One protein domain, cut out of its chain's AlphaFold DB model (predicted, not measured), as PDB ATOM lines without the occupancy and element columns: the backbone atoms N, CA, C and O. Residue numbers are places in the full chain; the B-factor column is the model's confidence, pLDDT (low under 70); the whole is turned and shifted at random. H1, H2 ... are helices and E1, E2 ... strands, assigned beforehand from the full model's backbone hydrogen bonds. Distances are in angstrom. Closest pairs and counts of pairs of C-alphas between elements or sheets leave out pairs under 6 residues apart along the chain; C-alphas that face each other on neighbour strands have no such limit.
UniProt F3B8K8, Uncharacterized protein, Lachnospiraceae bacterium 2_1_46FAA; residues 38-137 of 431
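This is residues 38 to 137 of the 431 residues of an uncharacterized protein of Lachnospiraceae bacterium 2_1_46FAA (UniProt F3B8K8). What shape do these atoms make? They make two lobes: in one, strands E1 and E2 lie side by side with H1 packed on E2; in the other, the short helices H2, H3, H4 and H5 and their loops make a loose arch. Residues 71 to 90 lead from one lobe to the other, and residues 80 to 81 pair with E1. What is it built of? The printed part has 100 residues, with five named helices and two named strands in the order E1, H1, E2, H2, H3, H4, H5; the sheet E1, E2 is parallel, and the class is mixed, with 45 residues, under half, in named elements. It is only just loose, close to compact, with a radius of gyration of the C-alphas of 15.3 A and spans of 38 by 34 by 21 A.

Where is the first lobe? E1, residues 38 to 42, begins at C-alpha 38 (-42.991, -23.522, 1.648); H1, residues 48 to 60, is 19.5 A long, and E2, residues 65 to 70, 16.2 A. Where are the other helices? H2 is residues 91 to 94, H3 96 to 99, H4 113 to 119 and H5 124 to 129, ending at C-alpha 129 (-14.315, -11.709, -6.241).

How do E1, H1 and E2 stand? They form a strand-helix-strand unit, two parallel neighbour strands with a helix between them in the chain; N 39 and O 66 are 2.8 A apart, within hydrogen-bond range. The closest C-alphas of H1 and E2, Asn 55 and Gln 66, are 5.4 A apart. Do the later helices meet? H2 and H3 meet only through their link, H3 and H4 are apart, and H4 and H5 are close but not clearly touching, with closest C-alphas Lys 119 and Trp 127 at 7.6 A. Are the helices' backbones complete? Every O i to N i+4 pair is within hydrogen-bond range in H4 and H5, against 7 of 9 in H1; H2 and H3 are too short for such a pair.

How far does it reach? The two C-alphas farthest apart, those of Glu 60 and Tyr 92, are 40.5 A apart. Which links are long? Those from E2 to H2 and from H3 to H4 are long, and the printed part has no cut. Where is confidence low? Residues 43 to 45, 72 to 77 and 79 to 91 have pLDDT under 70.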
ATOM      1  N   THR A  38     -43.760 -24.186   0.582       82.69
ATOM      2  CA  THR A  38     -42.991 -23.522   1.648       82.69
ATOM      3  C   THR A  38     -41.488 -23.583   1.356       82.69
ATOM      4  O   THR A  38     -40.964 -24.633   0.978       82.69
ATOM      5  N   ILE A  39     -40.799 -22.461   1.549       79.06
ATOM      6  CA  ILE A  39     -39.345 -22.306   1.472       79.06
ATOM      7  C   ILE A  39     -38.845 -21.852   2.845       79.06
ATOM      8  O   ILE A  39     -39.203 -20.775   3.312       79.06
ATOM      9  N   THR A  40     -38.000 -22.655   3.485       79.12
ATOM     10  CA  THR A  40     -37.402 -22.306   4.781       79.12
ATOM     11  C   THR A  40     -36.152 -21.448   4.591       79.12
ATOM     12  O   THR A  40     -35.216 -21.842   3.889       79.12
ATOM     13  N   TRP A  41     -36.112 -20.272   5.218       76.62
ATOM     14  CA  TRP A  41     -34.989 -19.338   5.121       76.62
ATOM     15  C   TRP A  41     -34.421 -19.034   6.506       76.62
ATOM     16  O   TRP A  41     -35.068 -18.397   7.334       76.62
ATOM     17  N   GLN A  42     -33.183 -19.475   6.744       76.19
ATOM     18  CA  GLN A  42     -32.448 -19.115   7.950       76.19
ATOM     19  C   GLN A  42     -31.811 -17.725   7.822       76.19
ATOM     20  O   GLN A  42     -30.964 -17.509   6.949       76.19
ATOM     21  N   THR A  43     -32.154 -16.823   8.736       68.12
ATOM     22  CA  THR A  43     -31.649 -15.447   8.827       68.12
ATOM     23  C   THR A  43     -30.897 -15.207  10.140       68.12
ATOM     24  O   THR A  43     -31.110 -15.892  11.142       68.12
ATOM     25  N   ARG A  44     -29.969 -14.236  10.156       64.06
ATOM     26  CA  ARG A  44     -29.238 -13.842  11.383       64.06
ATOM     27  C   ARG A  44     -30.119 -13.126  12.419       64.06
ATOM     28  O   ARG A  44     -29.822 -13.206  13.606       64.06
ATOM     29  N   ARG A  45     -31.170 -12.430  11.978       65.19
ATOM     30  CA  ARG A  45     -32.204 -11.800  12.820       65.19
ATOM     31  C   ARG A  45     -33.509 -12.582  12.709       65.19
ATOM     32  O   ARG A  45     -33.732 -13.239  11.690       65.19
ATOM     33  N   ASP A  46     -34.353 -12.479  13.729       72.06
ATOM     34  CA  ASP A  46     -35.750 -12.891  13.619       72.06
ATOM     35  C   ASP A  46     -36.488 -11.932  12.671       72.06
ATOM     36  O   ASP A  46     -36.255 -10.722  12.707       72.06
ATOM     37  N   LEU A  47     -37.307 -12.493  11.783       70.81
ATOM     38  CA  LEU A  47     -38.126 -11.778  10.799       70.81
ATOM     39  C   LEU A  47     -39.576 -12.300  10.786       70.81
ATOM     40  O   LEU A  47     -40.321 -12.004   9.851       70.81
ATOM     41  N   SER A  48     -39.974 -13.083  11.793       75.44
ATOM     42  CA  SER A  48     -41.312 -13.676  11.906       75.44
ATOM     43  C   SER A  48     -42.432 -12.628  11.830       75.44
ATOM     44  O   SER A  48     -43.380 -12.832  11.075       75.44
ATOM     45  N   ASP A  49     -42.261 -11.467  12.471       74.94
ATOM     46  CA  ASP A  49     -43.190 -10.321  12.416       74.94
ATOM     47  C   ASP A  49     -43.529  -9.844  10.986       74.94
ATOM     48  O   ASP A  49     -44.600  -9.290  10.745       74.94
ATOM     49  N   TYR A  50     -42.630 -10.055  10.018       72.56
ATOM     50  CA  TYR A  50     -42.798  -9.611   8.628       72.56
ATOM     51  C   TYR A  50     -43.315 -10.718   7.698       72.56
ATOM     52  O   TYR A  50     -43.642 -10.450   6.542       72.56
ATOM     53  N   GLN A  51     -43.374 -11.963   8.176       84.00
ATOM     54  CA  GLN A  51     -43.584 -13.156   7.356       84.00
ATOM     55  C   GLN A  51     -44.940 -13.172   6.637       84.00
ATOM     56  O   GLN A  51     -45.009 -13.524   5.457       84.00
ATOM     57  N   ASP A  52     -46.015 -12.782   7.319       83.62
ATOM     58  CA  ASP A  52     -47.369 -12.872   6.769       83.62
ATOM     59  C   ASP A  52     -47.608 -11.825   5.676       83.62
ATOM     60  O   ASP A  52     -48.053 -12.164   4.576       83.62
ATOM     61  N   TYR A  53     -47.208 -10.573   5.927       78.12
ATOM     62  CA  TYR A  53     -47.230  -9.496   4.931       78.12
ATOM     63  C   TYR A  53     -46.382  -9.848   3.703       78.12
ATOM     64  O   TYR A  53     -46.801  -9.711   2.555       78.12
ATOM     65  N   PHE A  54     -45.193 -10.393   3.939       75.38
ATOM     66  CA  PHE A  54     -44.297 -10.855   2.892       75.38
ATOM     67  C   PHE A  54     -44.918 -11.962   2.018       75.38
ATOM     68  O   PHE A  54     -44.850 -11.910   0.784       75.38
ATOM     69  N   ASN A  55     -45.573 -12.944   2.644       84.81
ATOM     70  CA  ASN A  55     -46.258 -14.036   1.954       84.81
ATOM     71  C   ASN A  55     -47.510 -13.566   1.197       84.81
ATOM     72  O   ASN A  55     -47.811 -14.100   0.125       84.81
ATOM     73  N   GLN A  56     -48.199 -12.533   1.690       85.44
ATOM     74  CA  GLN A  56     -49.281 -11.878   0.955       85.44
ATOM     75  C   GLN A  56     -48.785 -11.327  -0.391       85.44
ATOM     76  O   GLN A  56     -49.385 -11.632  -1.423       85.44
ATOM     77  N   ILE A  57     -47.663 -10.599  -0.426       77.81
ATOM     78  CA  ILE A  57     -47.176  -9.986  -1.677       77.81
ATOM     79  C   ILE A  57     -46.685 -11.053  -2.673       77.81
ATOM     80  O   ILE A  57     -46.895 -10.925  -3.884       77.81
ATOM     81  N   LEU A  58     -46.074 -12.147  -2.188       75.75
ATOM     82  CA  LEU A  58     -45.725 -13.298  -3.035       75.75
ATOM     83  C   LEU A  58     -46.963 -13.875  -3.739       75.75
ATOM     84  O   LEU A  58     -46.928 -14.122  -4.949       75.75
ATOM     85  N   LYS A  59     -48.065 -14.031  -2.999       84.62
ATOM     86  CA  LYS A  59     -49.351 -14.508  -3.518       84.62
ATOM     87  C   LYS A  59     -49.971 -13.525  -4.516       84.62
ATOM     88  O   LYS A  59     -50.399 -13.955  -5.586       84.62
ATOM     89  N   GLU A  60     -49.987 -12.227  -4.209       82.75
ATOM     90  CA  GLU A  60     -50.519 -11.174  -5.092       82.75
ATOM     91  C   GLU A  60     -49.805 -11.125  -6.449       82.75
ATOM     92  O   GLU A  60     -50.442 -10.914  -7.480       82.75
ATOM     93  N   LYS A  61     -48.495 -11.394  -6.475       76.38
ATOM     94  CA  LYS A  61     -47.697 -11.453  -7.712       76.38
ATOM     95  C   LYS A  61     -47.617 -12.853  -8.336       76.38
ATOM     96  O   LYS A  61     -46.856 -13.072  -9.278       76.38
ATOM     97  N   GLY A  62     -48.430 -13.799  -7.858       78.75
ATOM     98  CA  GLY A  62     -48.604 -15.119  -8.466       78.75
ATOM     99  C   GLY A  62     -47.418 -16.074  -8.301       78.75
ATOM    100  O   GLY A  62     -47.303 -17.040  -9.066       78.75
ATOM    101  N   TYR A  63     -46.535 -15.835  -7.327       77.50
ATOM    102  CA  TYR A  63     -45.459 -16.768  -7.000       77.50
ATOM    103  C   TYR A  63     -46.034 -18.005  -6.286       77.50
ATOM    104  O   TYR A  63     -46.777 -17.858  -5.318       77.50
ATOM    105  N   PRO A  64     -45.691 -19.239  -6.708       82.25
ATOM    106  CA  PRO A  64     -46.208 -20.476  -6.110       82.25
ATOM    107  C   PRO A  64     -45.448 -20.849  -4.822       82.25
ATOM    108  O   PRO A  64     -45.134 -22.017  -4.587       82.25
ATOM    109  N   TYR A  65     -45.084 -19.850  -4.018       80.88
ATOM    110  CA  TYR A  65     -44.202 -19.994  -2.866       80.88
ATOM    111  C   TYR A  65     -44.730 -19.212  -1.670       80.88
ATOM    112  O   TYR A  65     -45.261 -18.116  -1.829       80.88
ATOM    113  N   GLN A  66     -44.477 -19.749  -0.484       83.75
ATOM    114  CA  GLN A  66     -44.496 -19.008   0.774       83.75
ATOM    115  C   GLN A  66     -43.157 -19.225   1.486       83.75
ATOM    116  O   GLN A  66     -42.497 -20.245   1.271       83.75
ATOM    117  N   VAL A  67     -42.727 -18.274   2.304       80.69
ATOM    118  CA  VAL A  67     -41.479 -18.329   3.068       80.69
ATOM    119  C   VAL A  67     -41.783 -18.497   4.547       80.69
ATOM    120  O   VAL A  67     -42.710 -17.888   5.078       80.69
ATOM    121  N   GLU A  68     -40.967 -19.324   5.192       85.25
ATOM    122  CA  GLU A  68     -40.874 -19.433   6.640       85.25
ATOM    123  C   GLU A  68     -39.494 -18.919   7.073       85.25
ATOM    124  O   GLU A  68     -38.469 -19.505   6.702       85.25
ATOM    125  N   PHE A  69     -39.456 -17.815   7.820       80.00
ATOM    126  CA  PHE A  69     -38.219 -17.264   8.373       80.00
ATOM    127  C   PHE A  69     -37.857 -17.976   9.676       80.00
ATOM    128  O   PHE A  69     -38.713 -18.235  10.517       80.00
ATOM    129  N   ARG A  70     -36.570 -18.283   9.859       76.06
ATOM    130  CA  ARG A  70     -36.050 -18.899  11.088       76.06
ATOM    131  C   ARG A  70     -34.737 -18.255  11.501       76.06
ATOM    132  O   ARG A  70     -33.866 -18.023  10.665       76.06
ATOM    133  N   THR A  71     -34.542 -18.041  12.796       73.81
ATOM    134  CA  THR A  71     -33.204 -17.788  13.342       73.81
ATOM    135  C   THR A  71     -32.368 -19.076  13.329       73.81
ATOM    136  O   THR A  71     -32.869 -20.170  13.057       73.81
ATOM    137  N   LYS A  72     -31.054 -18.961  13.551       63.81
ATOM    138  CA  LYS A  72     -30.133 -20.107  13.532       63.81
ATOM    139  C   LYS A  72     -30.464 -21.112  14.646       63.81
ATOM    140  O   LYS A  72     -30.128 -20.880  15.802       63.81
ATOM    141  N   GLU A  73     -30.995 -22.270  14.265       56.81
ATOM    142  CA  GLU A  73     -31.101 -23.460  15.117       56.81
ATOM    143  C   GLU A  73     -30.028 -24.491  14.736       56.81
ATOM    144  O   GLU A  73     -29.677 -24.647  13.564       56.81
ATOM    145  N   GLU A  74     -29.499 -25.228  15.711       52.25
ATOM    146  CA  GLU A  74     -28.523 -26.281  15.424       52.25
ATOM    147  C   GLU A  74     -29.173 -27.500  14.743       52.25
ATOM    148  O   GLU A  74     -30.271 -27.934  15.088       52.25
ATOM    149  N   ASN A  75     -28.452 -28.087  13.784       52.75
ATOM    150  CA  ASN A  75     -28.749 -29.377  13.145       52.75
ATOM    151  C   ASN A  75     -30.044 -29.500  12.310       52.75
ATOM    152  O   ASN A  75     -30.356 -30.606  11.865       52.75
ATOM    153  N   LYS A  76     -30.761 -28.410  11.996       62.34
ATOM    154  CA  LYS A  76     -31.860 -28.440  11.005       62.34
ATOM    155  C   LYS A  76     -31.390 -28.046   9.600       62.34
ATOM    156  O   LYS A  76     -30.593 -27.131   9.415       62.34
ATOM    157  N   LYS A  77     -31.914 -28.745   8.588       66.81
ATOM    158  CA  LYS A  77     -31.728 -28.412   7.167       66.81
ATOM    159  C   LYS A  77     -32.704 -27.299   6.771       66.81
ATOM    160  O   LYS A  77     -33.880 -27.383   7.113       66.81
ATOM    161  N   VAL A  78     -32.219 -26.315   6.015       70.31
ATOM    162  CA  VAL A  78     -33.012 -25.205   5.455       70.31
ATOM    163  C   VAL A  78     -32.824 -25.103   3.940       70.31
ATOM    164  O   VAL A  78     -31.829 -25.603   3.408       70.31
ATOM    165  N   ASP A  79     -33.771 -24.474   3.243       69.62
ATOM    166  CA  ASP A  79     -33.723 -24.280   1.786       69.62
ATOM    167  C   ASP A  79     -32.835 -23.091   1.384       69.62
ATOM    168  O   ASP A  79     -32.160 -23.136   0.353       69.62
ATOM    169  N   ILE A  80     -32.825 -22.031   2.201       69.94
ATOM    170  CA  ILE A  80     -31.956 -20.858   2.053       69.94
ATOM    171  C   ILE A  80     -31.176 -20.655   3.353       69.94
ATOM    172  O   ILE A  80     -31.757 -20.478   4.424       69.94
ATOM    173  N   LEU A  81     -29.846 -20.649   3.243       69.00
ATOM    174  CA  LEU A  81     -28.920 -20.334   4.326       69.00
ATOM    175  C   LEU A  81     -28.262 -18.978   4.048       69.00
ATOM    176  O   LEU A  81     -27.591 -18.823   3.027       69.00
ATOM    177  N   ASP A  82     -28.416 -18.021   4.964       67.12
ATOM    178  CA  ASP A  82     -27.605 -16.798   4.994       67.12
ATOM    179  C   ASP A  82     -26.131 -17.157   5.274       67.12
ATOM    180  O   ASP A  82     -25.731 -17.401   6.415       67.12
ATOM    181  N   ILE A  83     -25.327 -17.215   4.204       59.28
ATOM    182  CA  ILE A  83     -23.871 -17.419   4.248       59.28
ATOM    183  C   ILE A  83     -23.092 -16.097   4.308       59.28
ATOM    184  O   ILE A  83     -22.087 -15.919   3.623       59.28
ATOM    185  N   GLY A  84     -23.538 -15.185   5.170       55.50
ATOM    186  CA  GLY A  84     -22.692 -14.138   5.726       55.50
ATOM    187  C   GLY A  84     -22.839 -12.773   5.066       55.50
ATOM    188  O   GLY A  84     -22.091 -12.412   4.163       55.50
ATOM    189  N   SER A  85     -23.684 -11.927   5.656       52.59
ATOM    190  CA  SER A  85     -23.740 -10.487   5.353       52.59
ATOM    191  C   SER A  85     -22.447  -9.694   5.643       52.59
ATOM    192  O   SER A  85     -22.353  -8.522   5.301       52.59
ATOM    193  N   ASN A  86     -21.445 -10.311   6.286       55.81
ATOM    194  CA  ASN A  86     -20.220  -9.657   6.767       55.81
ATOM    195  C   ASN A  86     -18.945 -10.392   6.314       55.81
ATOM    196  O   ASN A  86     -17.961 -10.437   7.057       55.81
ATOM    197  N   LEU A  87     -18.951 -10.959   5.099       55.84
ATOM    198  CA  LEU A  87     -17.816 -11.709   4.539       55.84
ATOM    199  C   LEU A  87     -16.477 -10.958   4.647       55.84
ATOM    200  O   LEU A  87     -15.471 -11.594   4.914       55.84
ATOM    201  N   TRP A  88     -16.455  -9.627   4.535       56.59
ATOM    202  CA  TRP A  88     -15.245  -8.806   4.717       56.59
ATOM    203  C   TRP A  88     -14.686  -8.829   6.156       56.59
ATOM    204  O   TRP A  88     -13.475  -8.874   6.361       56.59
ATOM    205  N   LYS A  89     -15.557  -8.837   7.176       59.66
ATOM    206  CA  LYS A  89     -15.160  -8.796   8.597       59.66
ATOM    207  C   LYS A  89     -14.751 -10.178   9.110       59.66
ATOM    208  O   LYS A  89     -13.977 -10.264  10.061       59.66
ATOM    209  N   LYS A  90     -15.265 -11.259   8.506       63.50
ATOM    210  CA  LYS A  90     -15.117 -12.645   8.993       63.50
ATOM    211  C   LYS A  90     -14.832 -13.676   7.888       63.50
ATOM    212  O   LYS A  90     -15.303 -14.805   8.002       63.50
ATOM    213  N   THR A  91     -14.066 -13.319   6.855       69.00
ATOM    214  CA  THR A  91     -13.872 -14.108   5.620       69.00
ATOM    215  C   THR A  91     -13.672 -15.599   5.866       69.00
ATOM    216  O   THR A  91     -14.455 -16.405   5.373       69.00
ATOM    217  N   TYR A  92     -12.684 -15.976   6.686       77.88
ATOM    218  CA  TYR A  92     -12.372 -17.382   6.973       77.88
ATOM    219  C   TYR A  92     -13.537 -18.146   7.634       77.88
ATOM    220  O   TYR A  92     -13.821 -19.293   7.293       77.88
ATOM    221  N   ASN A  93     -14.250 -17.493   8.553       74.56
ATOM    222  CA  ASN A  93     -15.349 -18.107   9.299       74.56
ATOM    223  C   ASN A  93     -16.630 -18.208   8.460       74.56
ATOM    224  O   ASN A  93     -17.287 -19.251   8.472       74.56
ATOM    225  N   ASP A  94     -16.967 -17.165   7.697       73.00
ATOM    226  CA  ASP A  94     -18.193 -17.129   6.890       73.00
ATOM    227  C   ASP A  94     -18.085 -18.043   5.637       73.00
ATOM    228  O   ASP A  94     -19.106 -18.578   5.199       73.00
ATOM    229  N   ILE A  95     -16.878 -18.361   5.120       76.69
ATOM    230  CA  ILE A  95     -16.702 -19.402   4.075       76.69
ATOM    231  C   ILE A  95     -16.677 -20.841   4.612       76.69
ATOM    232  O   ILE A  95     -16.770 -21.789   3.824       76.69
ATOM    233  N   LYS A  96     -16.578 -21.061   5.930       77.50
ATOM    234  CA  LYS A  96     -16.449 -22.416   6.497       77.50
ATOM    235  C   LYS A  96     -17.575 -23.386   6.089       77.50
ATOM    236  O   LYS A  96     -17.253 -24.530   5.770       77.50
ATOM    237  N   PRO A  97     -18.865 -22.995   5.999       76.94
ATOM    238  CA  PRO A  97     -19.919 -23.873   5.478       76.94
ATOM    239  C   PRO A  97     -19.689 -24.332   4.027       76.94
ATOM    240  O   PRO A  97     -20.127 -25.422   3.658       76.94
ATOM    241  N   ILE A  98     -18.990 -23.538   3.210       81.06
ATOM    242  CA  ILE A  98     -18.624 -23.890   1.831       81.06
ATOM    243  C   ILE A  98     -17.497 -24.930   1.836       81.06
ATOM    244  O   ILE A  98     -17.611 -25.963   1.174       81.06
ATOM    245  N   VAL A  99     -16.443 -24.694   2.626       80.19
ATOM    246  CA  VAL A  99     -15.299 -25.615   2.779       80.19
ATOM    247  C   VAL A  99     -15.743 -26.963   3.366       80.19
ATOM    248  O   VAL A  99     -15.378 -28.018   2.845       80.19
ATOM    249  N   ASP A 100     -16.624 -26.935   4.370       81.38
ATOM    250  CA  ASP A 100     -17.259 -28.108   4.987       81.38
ATOM    251  C   ASP A 100     -18.288 -28.807   4.061       81.38
ATOM    252  O   ASP A 100     -18.905 -29.794   4.466       81.38
ATOM    253  N   LYS A 101     -18.507 -28.314   2.829       81.31
ATOM    254  CA  LYS A 101     -19.473 -28.831   1.833       81.31
ATOM    255  C   LYS A 101     -20.935 -28.857   2.313       81.31
ATOM    256  O   LYS A 101     -21.731 -29.669   1.841       81.31
ATOM    257  N   LYS A 102     -21.309 -27.950   3.221       77.06
ATOM    258  CA  LYS A 102     -22.680 -27.791   3.747       77.06
ATOM    259  C   LYS A 102     -23.602 -27.013   2.797       77.06
ATOM    260  O   LYS A 102     -24.814 -27.036   2.981       77.06
ATOM    261  N   VAL A 103     -23.046 -26.357   1.774       75.56
ATOM    262  CA  VAL A 103     -23.787 -25.640   0.721       75.56
ATOM    263  C   VAL A 103     -23.363 -26.083  -0.682       75.56
ATOM    264  O   VAL A 103     -22.228 -26.508  -0.905       75.56
ATOM    265  N   ILE A 104     -24.291 -25.990  -1.637       77.12
ATOM    266  CA  ILE A 104     -24.079 -26.391  -3.035       77.12
ATOM    267  C   ILE A 104     -23.563 -25.222  -3.890       77.12
ATOM    268  O   ILE A 104     -23.932 -24.077  -3.633       77.12
ATOM    269  N   PRO A 105     -22.748 -25.485  -4.930       83.69
ATOM    270  CA  PRO A 105     -22.408 -24.468  -5.917       83.69
ATOM    271  C   PRO A 105     -23.639 -24.091  -6.750       83.69
ATOM    272  O   PRO A 105     -24.463 -24.937  -7.107       83.69
ATOM    273  N   LEU A 106     -23.738 -22.810  -7.084       81.44
ATOM    274  CA  LEU A 106     -24.864 -22.195  -7.780       81.44
ATOM    275  C   LEU A 106     -24.608 -21.986  -9.286       81.44
ATOM    276  O   LEU A 106     -25.494 -21.514  -9.996       81.44
ATOM    277  N   ASP A 107     -23.425 -22.339  -9.799       86.88
ATOM    278  CA  ASP A 107     -22.965 -22.036 -11.165       86.88
ATOM    279  C   ASP A 107     -23.938 -22.477 -12.279       86.88
ATOM    280  O   ASP A 107     -24.132 -21.750 -13.254       86.88
ATOM    281  N   SER A 108     -24.609 -23.624 -12.120       81.12
ATOM    282  CA  SER A 108     -25.636 -24.106 -13.059       81.12
ATOM    283  C   SER A 108     -26.908 -23.251 -13.041       81.12
ATOM    284  O   SER A 108     -27.497 -22.996 -14.092       81.12
ATOM    285  N   TYR A 109     -27.308 -22.735 -11.876       75.38
ATOM    286  CA  TYR A 109     -28.462 -21.844 -11.740       75.38
ATOM    287  C   TYR A 109     -28.205 -20.495 -12.417       75.38
ATOM    288  O   TYR A 109     -29.129 -19.927 -12.997       75.38
ATOM    289  N   PHE A 110     -26.956 -20.017 -12.456       81.12
ATOM    290  CA  PHE A 110     -26.591 -18.807 -13.201       81.12
ATOM    291  C   PHE A 110     -26.667 -18.954 -14.729       81.12
ATOM    292  O   PHE A 110     -26.680 -17.942 -15.423       81.12
ATOM    293  N   GLN A 111     -26.790 -20.175 -15.266       83.94
ATOM    294  CA  GLN A 111     -27.012 -20.395 -16.704       83.94
ATOM    295  C   GLN A 111     -28.481 -20.238 -17.133       83.94
ATOM    296  O   GLN A 111     -28.757 -20.092 -18.331       83.94
ATOM    297  N   THR A 112     -29.414 -20.243 -16.172       78.81
ATOM    298  CA  THR A 112     -30.849 -20.005 -16.406       78.81
ATOM    299  C   THR A 112     -31.118 -18.567 -16.863       78.81
ATOM    300  O   THR A 112     -30.266 -17.688 -16.736       78.81
ATOM    301  N   LYS A 113     -32.318 -18.298 -17.390       77.69
ATOM    302  CA  LYS A 113     -32.732 -16.950 -17.816       77.69
ATOM    303  C   LYS A 113     -32.707 -15.962 -16.642       77.69
ATOM    304  O   LYS A 113     -32.215 -14.844 -16.779       77.69
ATOM    305  N   GLU A 114     -33.179 -16.399 -15.483       73.12
ATOM    306  CA  GLU A 114     -33.247 -15.634 -14.238       73.12
ATOM    307  C   GLU A 114     -31.843 -15.443 -13.645       73.12
ATOM    308  O   GLU A 114     -31.478 -14.341 -13.245       73.12
ATOM    309  N   GLY A 115     -31.012 -16.489 -13.682       75.50
ATOM    310  CA  GLY A 115     -29.612 -16.430 -13.263       75.50
ATOM    311  C   GLY A 115     -28.753 -15.489 -14.115       75.50
ATOM    312  O   GLY A 115     -27.951 -14.732 -13.569       75.50
ATOM    313  N   LYS A 116     -28.966 -15.463 -15.438       81.56
ATOM    314  CA  LYS A 116     -28.307 -14.521 -16.359       81.56
ATOM    315  C   LYS A 116     -28.730 -13.076 -16.108       81.56
ATOM    316  O   LYS A 116     -27.866 -12.203 -16.063       81.56
ATOM    317  N   LYS A 117     -30.027 -12.827 -15.875       75.94
ATOM    318  CA  LYS A 117     -30.520 -11.508 -15.437       75.94
ATOM    319  C   LYS A 117     -29.823 -11.053 -14.156       75.94
ATOM    320  O   LYS A 117     -29.358  -9.922 -14.102       75.94
ATOM    321  N   LEU A 118     -29.700 -11.935 -13.161       72.38
ATOM    322  CA  LEU A 118     -29.010 -11.621 -11.911       72.38
ATOM    323  C   LEU A 118     -27.521 -11.315 -12.138       72.38
ATOM    324  O   LEU A 118     -27.045 -10.294 -11.641       72.38
ATOM    325  N   LYS A 119     -26.795 -12.128 -12.925       78.75
ATOM    326  CA  LYS A 119     -25.385 -11.852 -13.262       78.75
ATOM    327  C   LYS A 119     -25.201 -10.476 -13.908       78.75
ATOM    328  O   LYS A 119     -24.241  -9.795 -13.578       78.75
ATOM    329  N   ALA A 120     -26.143 -10.022 -14.733       81.06
ATOM    330  CA  ALA A 120     -26.087  -8.697 -15.350       81.06
ATOM    331  C   ALA A 120     -26.301  -7.512 -14.380       81.06
ATOM    332  O   ALA A 120     -26.068  -6.375 -14.778       81.06
ATOM    333  N   THR A 121     -26.718  -7.730 -13.122       71.38
ATOM    334  CA  THR A 121     -26.940  -6.631 -12.151       71.38
ATOM    335  C   THR A 121     -25.658  -6.088 -11.509       71.38
ATOM    336  O   THR A 121     -25.708  -5.086 -10.799       71.38
ATOM    337  N   LEU A 122     -24.519  -6.746 -11.738       75.12
ATOM    338  CA  LEU A 122     -23.224  -6.426 -11.142       75.12
ATOM    339  C   LEU A 122     -22.100  -6.626 -12.171       75.12
ATOM    340  O   LEU A 122     -22.167  -7.582 -12.948       75.12
ATOM    341  N   PRO A 123     -21.045  -5.792 -12.160       76.31
ATOM    342  CA  PRO A 123     -19.841  -6.031 -12.948       76.31
ATOM    343  C   PRO A 123     -19.230  -7.423 -12.699       76.31
ATOM    344  O   PRO A 123     -19.254  -7.954 -11.587       76.31
ATOM    345  N   GLN A 124     -18.675  -8.032 -13.750       82.00
ATOM    346  CA  GLN A 124     -18.189  -9.418 -13.713       82.00
ATOM    347  C   GLN A 124     -17.026  -9.619 -12.720       82.00
ATOM    348  O   GLN A 124     -16.994 -10.633 -12.030       82.00
ATOM    349  N   ASN A 125     -16.146  -8.623 -12.558       74.69
ATOM    350  CA  ASN A 125     -15.086  -8.618 -11.541       74.69
ATOM    351  C   ASN A 125     -15.642  -8.743 -10.108       74.69
ATOM    352  O   ASN A 125     -15.068  -9.476  -9.305       74.69
ATOM    353  N   VAL A 126     -16.782  -8.112  -9.797       75.56
ATOM    354  CA  VAL A 126     -17.450  -8.258  -8.489       75.56
ATOM    355  C   VAL A 126     -17.952  -9.691  -8.302       75.56
ATOM    356  O   VAL A 126     -17.754 -10.282  -7.245       75.56
ATOM    357  N   TRP A 127     -18.538 -10.302  -9.334       79.50
ATOM    358  CA  TRP A 127     -18.928 -11.716  -9.277       79.50
ATOM    359  C   TRP A 127     -17.754 -12.669  -9.077       79.50
ATOM    360  O   TRP A 127     -17.892 -13.653  -8.353       79.50
ATOM    361  N   ASP A 128     -16.624 -12.395  -9.721       80.50
ATOM    362  CA  ASP A 128     -15.432 -13.228  -9.610       80.50
ATOM    363  C   ASP A 128     -14.757 -13.103  -8.237       80.50
ATOM    364  O   ASP A 128     -14.221 -14.096  -7.742       80.50
ATOM    365  N   ALA A 129     -14.875 -11.948  -7.573       74.62
ATOM    366  CA  ALA A 129     -14.315 -11.709  -6.241       74.62
ATOM    367  C   ALA A 129     -14.902 -12.597  -5.135       74.62
ATOM    368  O   ALA A 129     -14.201 -12.945  -4.190       74.62
ATOM    369  N   TYR A 130     -16.164 -13.012  -5.268       77.44
ATOM    370  CA  TYR A 130     -16.859 -13.849  -4.280       77.44
ATOM    371  C   TYR A 130     -16.961 -15.324  -4.703       77.44
ATOM    372  O   TYR A 130     -17.842 -16.063  -4.245       77.44
ATOM    373  N   LYS A 131     -16.077 -15.777  -5.599       80.88
ATOM    374  CA  LYS A 131     -15.930 -17.201  -5.910       80.88
ATOM    375  C   LYS A 131     -15.071 -17.894  -4.860       80.88
ATOM    376  O   LYS A 131     -13.899 -17.566  -4.684       80.88
ATOM    377  N   VAL A 132     -15.614 -18.950  -4.262       79.38
ATOM    378  CA  VAL A 132     -14.842 -19.858  -3.407       79.38
ATOM    379  C   VAL A 132     -14.358 -21.020  -4.264       79.38
ATOM    380  O   VAL A 132     -15.160 -21.723  -4.881       79.38
ATOM    381  N   ASN A 133     -13.039 -21.202  -4.359       78.62
ATOM    382  CA  ASN A 133     -12.405 -22.222  -5.208       78.62
ATOM    383  C   ASN A 133     -12.919 -22.212  -6.667       78.62
ATOM    384  O   ASN A 133     -13.179 -23.256  -7.271       78.62
ATOM    385  N   GLY A 134     -13.102 -21.009  -7.227       81.75
ATOM    386  CA  GLY A 134     -13.560 -20.787  -8.604       81.75
ATOM    387  C   GLY A 134     -15.060 -20.997  -8.857       81.75
ATOM    388  O   GLY A 134     -15.497 -20.797  -9.990       81.75
ATOM    389  N   LYS A 135     -15.849 -21.359  -7.837       86.50
ATOM    390  CA  LYS A 135     -17.298 -21.606  -7.935       86.50
ATOM    391  C   LYS A 135     -18.105 -20.554  -7.183       86.50
ATOM    392  O   LYS A 135     -17.660 -20.021  -6.166       86.50
ATOM    393  N   GLN A 136     -19.310 -20.273  -7.665       84.50
ATOM    394  CA  GLN A 136     -20.220 -19.330  -7.019       84.50
ATOM    395  C   GLN A 136     -21.092 -20.054  -5.984       84.50
ATOM    396  O   GLN A 136     -21.816 -20.976  -6.341       84.50
ATOM    397  N   TYR A 137     -21.078 -19.620  -4.722       78.81
ATOM    398  CA  TYR A 137     -21.903 -20.214  -3.651       78.81
ATOM    399  C   TYR A 137     -22.957 -19.262  -3.082       78.81
ATOM    400  O   TYR A 137     -24.023 -19.705  -2.668       78.81
TER     401      TYR A 137